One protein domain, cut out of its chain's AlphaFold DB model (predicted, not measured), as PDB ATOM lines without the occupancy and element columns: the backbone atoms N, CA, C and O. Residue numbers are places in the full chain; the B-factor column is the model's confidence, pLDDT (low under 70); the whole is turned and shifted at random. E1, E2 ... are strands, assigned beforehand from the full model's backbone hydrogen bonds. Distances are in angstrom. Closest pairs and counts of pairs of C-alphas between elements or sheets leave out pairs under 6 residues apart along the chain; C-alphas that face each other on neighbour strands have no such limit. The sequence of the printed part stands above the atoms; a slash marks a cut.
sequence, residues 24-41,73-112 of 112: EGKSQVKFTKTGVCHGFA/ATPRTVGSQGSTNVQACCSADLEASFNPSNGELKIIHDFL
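AT A GLANCE: This is residues 24 to 41 and 73 to 112 of the 112 residues of the protein "Arginine N-methyltransferase" of Trifolium pratense (UniProt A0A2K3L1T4). A long three-stranded sheet, E1 - E4 - E5, makes one part of this domain, and a short, separate two-stranded ribbon, E2 - E3, lies off it toward the end where E1 ends and E4 begins. The turn of the E4 and E5 hairpin lies at one end of the length, and the loop of residues 79 to 90 at the other. The printed part has 58 residues, with no named helix and five strands, E1 to E5 in chain order; both sheets are antiparallel and the class is all strand. The whole is loose, with a radius of gyration of the C-alphas of 13.5 A and spans of 47 by 20 by 15 A.

IN THESE COORDINATES: E4, residues 91 to 99, is 26.6 A long and begins with C-alpha 91 at (337.759, 564.997, 393.897). E5, residues 104 to 111, is 23.4 A long and ends with C-alpha 111 at (339.031, 568.129, 399.035). E1, residues 24 to 30, covers 19.9 A from C-alpha 24 at (322.879, 561.607, 406.452). E2, residues 35 to 41, measures 15.5 A, and E3, residues 73 to 78, 15.3 A.

HOW THE PARTS SIT: E4 is the inner strand, antiparallel to E1 at 162 degrees, with N 27 and O 94 2.9 A apart, within hydrogen-bond range. E4 and E5 form a hairpin at 164 degrees, with N 95 and O 108 at 2.9 A. E2 and E3 are antiparallel at 124 degrees, with N 37 and O 76 at 2.8 A. The closest C-alphas of E3 and E4, Val 78 and Ser 91, are 7.7 A apart. E3 and E5 are apart, but only just, at 8.4 A.

THE WHOLE: The C-alphas farthest apart, Thr 84 and Ser 101, are 46.6 A apart. Residues 42 to 72 are not printed, and C-alphas 41 and 73 are 14.6 A apart across this cut. The link E3 to E4 is long, with 12 residues. Mean pLDDT of the printed part is 92.0; residue 86 is under 70.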
ATOM      1  N   GLU A  24     321.561 561.183 406.886       95.44
ATOM      2  CA  GLU A  24     322.879 561.607 406.452       95.44
ATOM      3  C   GLU A  24     323.146 561.012 405.072       95.44
ATOM      4  O   GLU A  24     322.654 559.932 404.740       95.44
ATOM      5  N   GLY A  25     323.918 561.724 404.266       96.19
ATOM      6  CA  GLY A  25     324.333 561.278 402.949       96.19
ATOM      7  C   GLY A  25     325.766 561.704 402.674       96.19
ATOM      8  O   GLY A  25     326.219 562.740 403.162       96.19
ATOM      9  N   LYS A  26     326.499 560.877 401.933       96.62
ATOM     10  CA  LYS A  26     327.894 561.124 401.578       96.62
ATOM     11  C   LYS A  26     328.130 560.732 400.132       96.62
ATOM     12  O   LYS A  26     327.864 559.593 399.758       96.62
ATOM     13  N   SER A  27     328.721 561.647 399.377       97.06
ATOM     14  CA  SER A  27     329.080 561.423 397.982       97.06
ATOM     15  C   SER A  27     330.439 562.010 397.670       97.06
ATOM     16  O   SER A  27     330.764 563.123 398.079       97.06
ATOM     17  N   GLN A  28     331.232 561.266 396.906       96.25
ATOM     18  CA  GLN A  28     332.480 561.772 396.359       96.25
ATOM     19  C   GLN A  28     332.222 562.363 394.975       96.25
ATOM     20  O   GLN A  28     331.856 561.651 394.038       96.25
ATOM     21  N   VAL A  29     332.452 563.663 394.830       94.88
ATOM     22  CA  VAL A  29     332.381 564.357 393.548       94.88
ATOM     23  C   VAL A  29     333.736 564.324 392.865       94.88
ATOM     24  O   VAL A  29     334.742 564.760 393.418       94.88
ATOM     25  N   LYS A  30     333.761 563.836 391.626       95.56
ATOM     26  CA  LYS A  30     334.943 563.894 390.764       95.56
ATOM     27  C   LYS A  30     334.868 565.130 389.884       95.56
ATOM     28  O   LYS A  30     333.854 565.373 389.225       95.56
ATOM     29  N   PHE A  31     335.949 565.899 389.844       95.81
ATOM     30  CA  PHE A  31     336.041 567.017 388.917       95.81
ATOM     31  C   PHE A  31     336.321 566.482 387.511       95.81
ATOM     32  O   PHE A  31     337.222 565.672 387.295       95.81
ATOM     33  N   THR A  32     335.525 566.920 386.540       95.06
ATOM     34  CA  THR A  32     335.660 566.532 385.126       95.06
ATOM     35  C   THR A  32     336.364 567.605 384.306       95.06
ATOM     36  O   THR A  32     336.735 567.368 383.157       95.06
ATOM     37  N   LYS A  33     336.580 568.790 384.890       94.06
ATOM     38  CA  LYS A  33     337.270 569.917 384.262       94.06
ATOM     39  C   LYS A  33     338.239 570.567 385.236       94.06
ATOM     40  O   LYS A  33     337.961 570.675 386.427       94.06
ATOM     41  N   THR A  34     339.342 571.066 384.695       93.88
ATOM     42  CA  THR A  34     340.281 571.904 385.442       93.88
ATOM     43  C   THR A  34     339.719 573.312 385.622       93.88
ATOM     44  O   THR A  34     339.149 573.883 384.690       93.88
ATOM     45  N   GLY A  35     339.888 573.885 386.813       93.81
ATOM     46  CA  GLY A  35     339.421 575.234 387.123       93.81
ATOM     47  C   GLY A  35     339.583 575.603 388.595       93.81
ATOM     48  O   GLY A  35     340.318 574.954 389.335       93.81
ATOM     49  N   VAL A  36     338.880 576.655 389.016       95.25
ATOM     50  CA  VAL A  36     338.803 577.077 390.422       95.25
ATOM     51  C   VAL A  36     337.381 576.849 390.924       95.25
ATOM     52  O   VAL A  36     336.432 577.501 390.480       95.25
ATOM     53  N   CYS A  37     337.231 575.910 391.853       96.69
ATOM     54  CA  CYS A  37     335.986 575.658 392.555       96.69
ATOM     55  C   CYS A  37     335.753 576.763 393.589       96.69
ATOM     56  O   CYS A  37     336.583 576.990 394.467       96.69
ATOM     57  N   HIS A  38     334.619 577.454 393.472       97.06
ATOM     58  CA  HIS A  38     334.206 578.510 394.402       97.06
ATOM     59  C   HIS A  38     333.139 578.030 395.397       97.06
ATOM     60  O   HIS A  38     332.901 578.677 396.415       97.06
ATOM     61  N   GLY A  39     332.484 576.905 395.111       96.62
ATOM     62  CA  GLY A  39     331.416 576.357 395.933       96.62
ATOM     63  C   GLY A  39     330.642 575.254 395.227       96.62
ATOM     64  O   GLY A  39     330.832 575.010 394.035       96.62
ATOM     65  N   PHE A  40     329.743 574.629 395.979       96.69
ATOM     66  CA  PHE A  40     328.851 573.577 395.499       96.69
ATOM     67  C   PHE A  40     327.438 574.134 395.342       96.69
ATOM     68  O   PHE A  40     326.889 574.711 396.284       96.69
ATOM     69  N   ALA A  41     326.866 573.980 394.150       96.56
ATOM     70  CA  ALA A  41     325.468 574.294 393.903       96.56
ATOM     71  C   ALA A  41     324.598 573.097 394.296       96.56
ATOM     72  O   ALA A  41     324.910 571.964 393.944       96.56
ATOM     73  N   ALA A  73     335.053 579.143 401.856       95.44
ATOM     74  CA  ALA A  73     335.722 580.298 402.459       95.44
ATOM     75  C   ALA A  73     336.960 580.714 401.641       95.44
ATOM     76  O   ALA A  73     337.219 581.900 401.458       95.44
ATOM     77  N   THR A  74     337.667 579.720 401.095       94.81
ATOM     78  CA  THR A  74     338.800 579.904 400.189       94.81
ATOM     79  C   THR A  74     338.573 579.049 398.940       94.81
ATOM     80  O   THR A  74     338.475 577.826 399.076       94.81
ATOM     81  N   PRO A  75     338.491 579.645 397.736       95.56
ATOM     82  CA  PRO A  75     338.380 578.893 396.487       95.56
ATOM     83  C   PRO A  75     339.521 577.883 396.306       95.56
ATOM     84  O   PRO A  75     340.645 578.110 396.762       95.56
ATOM     85  N   ARG A  76     339.248 576.763 395.630       95.12
ATOM     86  CA  ARG A  76     340.200 575.653 395.455       95.12
ATOM     87  C   ARG A  76     340.466 575.366 393.986       95.12
ATOM     88  O   ARG A  76     339.528 575.226 393.207       95.12
ATOM     89  N   THR A  77     341.736 575.238 393.611       94.94
ATOM     90  CA  THR A  77     342.118 574.744 392.282       94.94
ATOM     91  C   THR A  77     341.800 573.257 392.184       94.94
ATOM     92  O   THR A  77     342.219 572.474 393.034       94.94
ATOM     93  N   VAL A  78     341.071 572.873 391.141       95.12
ATOM     94  CA  VAL A  78     340.637 571.496 390.885       95.12
ATOM     95  C   VAL A  78     341.026 571.070 389.476       95.12
ATOM     96  O   VAL A  78     341.203 571.916 388.594       95.12
ATOM     97  N   GLY A  79     341.180 569.767 389.264       91.88
ATOM     98  CA  GLY A  79     341.615 569.180 387.999       91.88
ATOM     99  C   GLY A  79     340.881 567.885 387.685       91.88
ATOM    100  O   GLY A  79     340.447 567.178 388.589       91.88
ATOM    101  N   SER A  80     340.766 567.549 386.400       88.38
ATOM    102  CA  SER A  80     340.324 566.209 386.005       88.38
ATOM    103  C   SER A  80     341.384 565.156 386.342       88.38
ATOM    104  O   SER A  80     342.573 565.474 386.448       88.38
ATOM    105  N   GLN A  81     340.982 563.884 386.454       75.06
ATOM    106  CA  GLN A  81     341.946 562.785 386.575       75.06
ATOM    107  C   GLN A  81     342.941 562.825 385.400       75.06
ATOM    108  O   GLN A  81     342.538 562.927 384.244       75.06
ATOM    109  N   GLY A  82     344.243 562.810 385.708       70.56
ATOM    110  CA  GLY A  82     345.319 562.982 384.721       70.56
ATOM    111  C   GLY A  82     345.794 564.427 384.506       70.56
ATOM    112  O   GLY A  82     346.645 564.660 383.651       70.56
ATOM    113  N   SER A  83     345.284 565.398 385.273       71.25
ATOM    114  CA  SER A  83     345.839 566.757 385.314       71.25
ATOM    115  C   SER A  83     347.326 566.730 385.688       71.25
ATOM    116  O   SER A  83     347.722 566.092 386.661       71.25
ATOM    117  N   THR A  84     348.157 567.463 384.943       74.56
ATOM    118  CA  THR A  84     349.599 567.599 385.215       74.56
ATOM    119  C   THR A  84     349.905 568.545 386.380       74.56
ATOM    120  O   THR A  84     351.060 568.668 386.791       74.56
ATOM    121  N   ASN A  85     348.894 569.235 386.914       74.19
ATOM    122  CA  ASN A  85     349.062 570.157 388.027       74.19
ATOM    123  C   ASN A  85     349.008 569.404 389.364       74.19
ATOM    124  O   ASN A  85     347.931 569.053 389.837       74.19
ATOM    125  N   VAL A  86     350.177 569.210 389.980       65.44
ATOM    126  CA  VAL A  86     350.373 568.477 391.246       65.44
ATOM    127  C   VAL A  86     349.582 569.080 392.420       65.44
ATOM    128  O   VAL A  86     349.311 568.393 393.396       65.44
ATOM    129  N   GLN A  87     349.185 570.354 392.333       73.19
ATOM    130  CA  GLN A  87     348.417 571.051 393.372       73.19
ATOM    131  C   GLN A  87     346.892 570.970 393.201       73.19
ATOM    132  O   GLN A  87     346.166 571.505 394.039       73.19
ATOM    133  N   ALA A  88     346.392 570.367 392.119       80.81
ATOM    134  CA  ALA A  88     344.963 570.306 391.838       80.81
ATOM    135  C   ALA A  88     344.327 569.046 392.445       80.81
ATOM    136  O   ALA A  88     344.678 567.932 392.062       80.81
ATOM    137  N   CYS A  89     343.346 569.233 393.331       83.19
ATOM    138  CA  CYS A  89     342.507 568.143 393.830       83.19
ATOM    139  C   CYS A  89     341.667 567.564 392.686       83.19
ATOM    140  O   CYS A  89     341.155 568.309 391.838       83.19
ATOM    141  N   CYS A  90     341.517 566.244 392.665       90.06
ATOM    142  CA  CYS A  90     340.773 565.548 391.610       90.06
ATOM    143  C   CYS A  90     339.349 565.184 392.034       90.06
ATOM    144  O   CYS A  90     338.481 564.945 391.186       90.06
ATOM    145  N   SER A  91     339.085 565.213 393.339       94.56
ATOM    146  CA  SER A  91     337.759 564.997 393.897       94.56
ATOM    147  C   SER A  91     337.537 565.793 395.180       94.56
ATOM    148  O   SER A  91     338.450 566.407 395.730       94.56
ATOM    149  N   ALA A  92     336.298 565.799 395.648       96.38
ATOM    150  CA  ALA A  92     335.944 566.230 396.988       96.38
ATOM    151  C   ALA A  92     334.905 565.267 397.569       96.38
ATOM    152  O   ALA A  92     334.052 564.765 396.839       96.38
ATOM    153  N   ASP A  93     334.963 565.020 398.868       96.94
ATOM    154  CA  ASP A  93     333.880 564.380 399.601       96.94
ATOM    155  C   ASP A  93     332.875 565.461 400.011       96.94
ATOM    156  O   ASP A  93     333.260 566.516 400.517       96.94
ATOM    157  N   LEU A  94     331.589 565.208 399.782       97.50
ATOM    158  CA  LEU A  94     330.484 566.048 400.224       97.50
ATOM    159  C   LEU A  94     329.580 565.227 401.139       97.50
ATOM    160  O   LEU A  94     329.055 564.191 400.736       97.50
ATOM    161  N   GLU A  95     329.395 565.708 402.360       97.44
ATOM    162  CA  GLU A  95     328.550 565.093 403.377       97.44
ATOM    163  C   GLU A  95     327.398 566.036 403.721       97.44
ATOM    164  O   GLU A  95     327.593 567.240 403.921       97.44
ATOM    165  N   ALA A  96     326.192 565.487 403.790       97.38
ATOM    166  CA  ALA A  96     324.984 566.185 404.192       97.38
ATOM    167  C   ALA A  96     324.390 565.524 405.435       97.38
ATOM    168  O   ALA A  96     324.337 564.299 405.517       97.38
ATOM    169  N   SER A  97     323.913 566.327 406.383       97.00
ATOM    170  CA  SER A  97     323.148 565.843 407.532       97.00
ATOM    171  C   SER A  97     321.929 566.717 407.785       97.00
ATOM    172  O   SER A  97     322.015 567.949 407.805       97.00
ATOM    173  N   PHE A  98     320.780 566.072 407.967       96.94
ATOM    174  CA  PHE A  98     319.509 566.731 408.218       96.94
ATOM    175  C   PHE A  98     319.015 566.457 409.637       96.94
ATOM    176  O   PHE A  98     318.908 565.307 410.069       96.94
ATOM    177  N   ASN A  99     318.670 567.525 410.353       96.38
ATOM    178  CA  ASN A  99     318.078 567.443 411.679       96.38
ATOM    179  C   ASN A  99     316.557 567.693 411.610       96.38
ATOM    180  O   ASN A  99     316.130 568.837 411.431       96.38
ATOM    181  N   PRO A 100     315.711 566.669 411.832       95.56
ATOM    182  CA  PRO A 100     314.258 566.816 411.741       95.56
ATOM    183  C   PRO A 100     313.656 567.678 412.858       95.56
ATOM    184  O   PRO A 100     312.543 568.170 412.703       95.56
ATOM    185  N   SER A 101     314.359 567.878 413.979       95.69
ATOM    186  CA  SER A 101     313.835 568.657 415.113       95.69
ATOM    187  C   SER A 101     313.771 570.162 414.837       95.69
ATOM    188  O   SER A 101     312.953 570.858 415.434       95.69
ATOM    189  N   ASN A 102     314.624 570.667 413.940       95.44
ATOM    190  CA  ASN A 102     314.723 572.089 413.606       95.44
ATOM    191  C   ASN A 102     314.759 572.371 412.089       95.44
ATOM    192  O   ASN A 102     314.783 573.535 411.696       95.44
ATOM    193  N   GLY A 103     314.767 571.336 411.245       93.38
ATOM    194  CA  GLY A 103     314.833 571.453 409.788       93.38
ATOM    195  C   GLY A 103     316.203 571.870 409.246       93.38
ATOM    196  O   GLY A 103     316.307 572.242 408.078       93.38
ATOM    197  N   GLU A 104     317.253 571.852 410.069       95.62
ATOM    198  CA  GLU A 104     318.592 572.267 409.660       95.62
ATOM    199  C   GLU A 104     319.225 571.226 408.729       95.62
ATOM    200  O   GLU A 104     319.306 570.045 409.066       95.62
ATOM    201  N   LEU A 105     319.725 571.692 407.581       94.94
ATOM    202  CA  LEU A 105     320.551 570.915 406.662       94.94
ATOM    203  C   LEU A 105     321.992 571.425 406.727       94.94
ATOM    204  O   LEU A 105     322.280 572.560 406.336       94.94
ATOM    205  N   LYS A 106     322.909 570.581 407.194       96.38
ATOM    206  CA  LYS A 106     324.342 570.877 407.227       96.38
ATOM    207  C   LYS A 106     325.026 570.211 406.051       96.38
ATOM    208  O   LYS A 106     324.753 569.059 405.751       96.38
ATOM    209  N   ILE A 107     325.936 570.951 405.424       96.75
ATOM    210  CA  ILE A 107     326.770 570.470 404.324       96.75
ATOM    211  C   ILE A 107     328.234 570.683 404.695       96.75
ATOM    212  O   ILE A 107     328.659 571.825 404.944       96.75
ATOM    213  N   ILE A 108     328.988 569.592 404.710       96.50
ATOM    214  CA  ILE A 108     330.423 569.527 404.985       96.50
ATOM    215  C   ILE A 108     331.113 569.045 403.712       96.50
ATOM    216  O   ILE A 108     330.559 568.241 402.970       96.50
ATOM    217  N   HIS A 109     332.294 569.581 403.427       95.94
ATOM    218  CA  HIS A 109     333.092 569.170 402.280       95.94
ATOM    219  C   HIS A 109     334.553 569.017 402.677       95.94
ATOM    220  O   HIS A 109     335.043 569.784 403.509       95.94
ATOM    221  N   ASP A 110     335.243 568.097 402.015       95.75
ATOM    222  CA  ASP A 110     336.694 567.964 402.085       95.75
ATOM    223  C   ASP A 110     337.270 567.680 400.694       95.75
ATOM    224  O   ASP A 110     336.657 566.967 399.905       95.75
ATOM    225  N   PHE A 111     338.412 568.273 400.358       93.81
ATOM    226  CA  PHE A 111     339.031 568.129 399.035       93.81
ATOM    227  C   PHE A 111     340.134 567.068 399.078       93.81
ATOM    228  O   PHE A 111     340.952 567.081 399.996       93.81
ATOM    229  N   LEU A 112     340.174 566.199 398.061       86.88
ATOM    230  CA  LEU A 112     341.083 565.051 397.954       86.88
ATOM    231  C   LEU A 112     342.032 565.172 396.750       86.88
ATOM    232  O   LEU A 112     341.569 565.488 395.620       86.88
TER     233      LEU A 112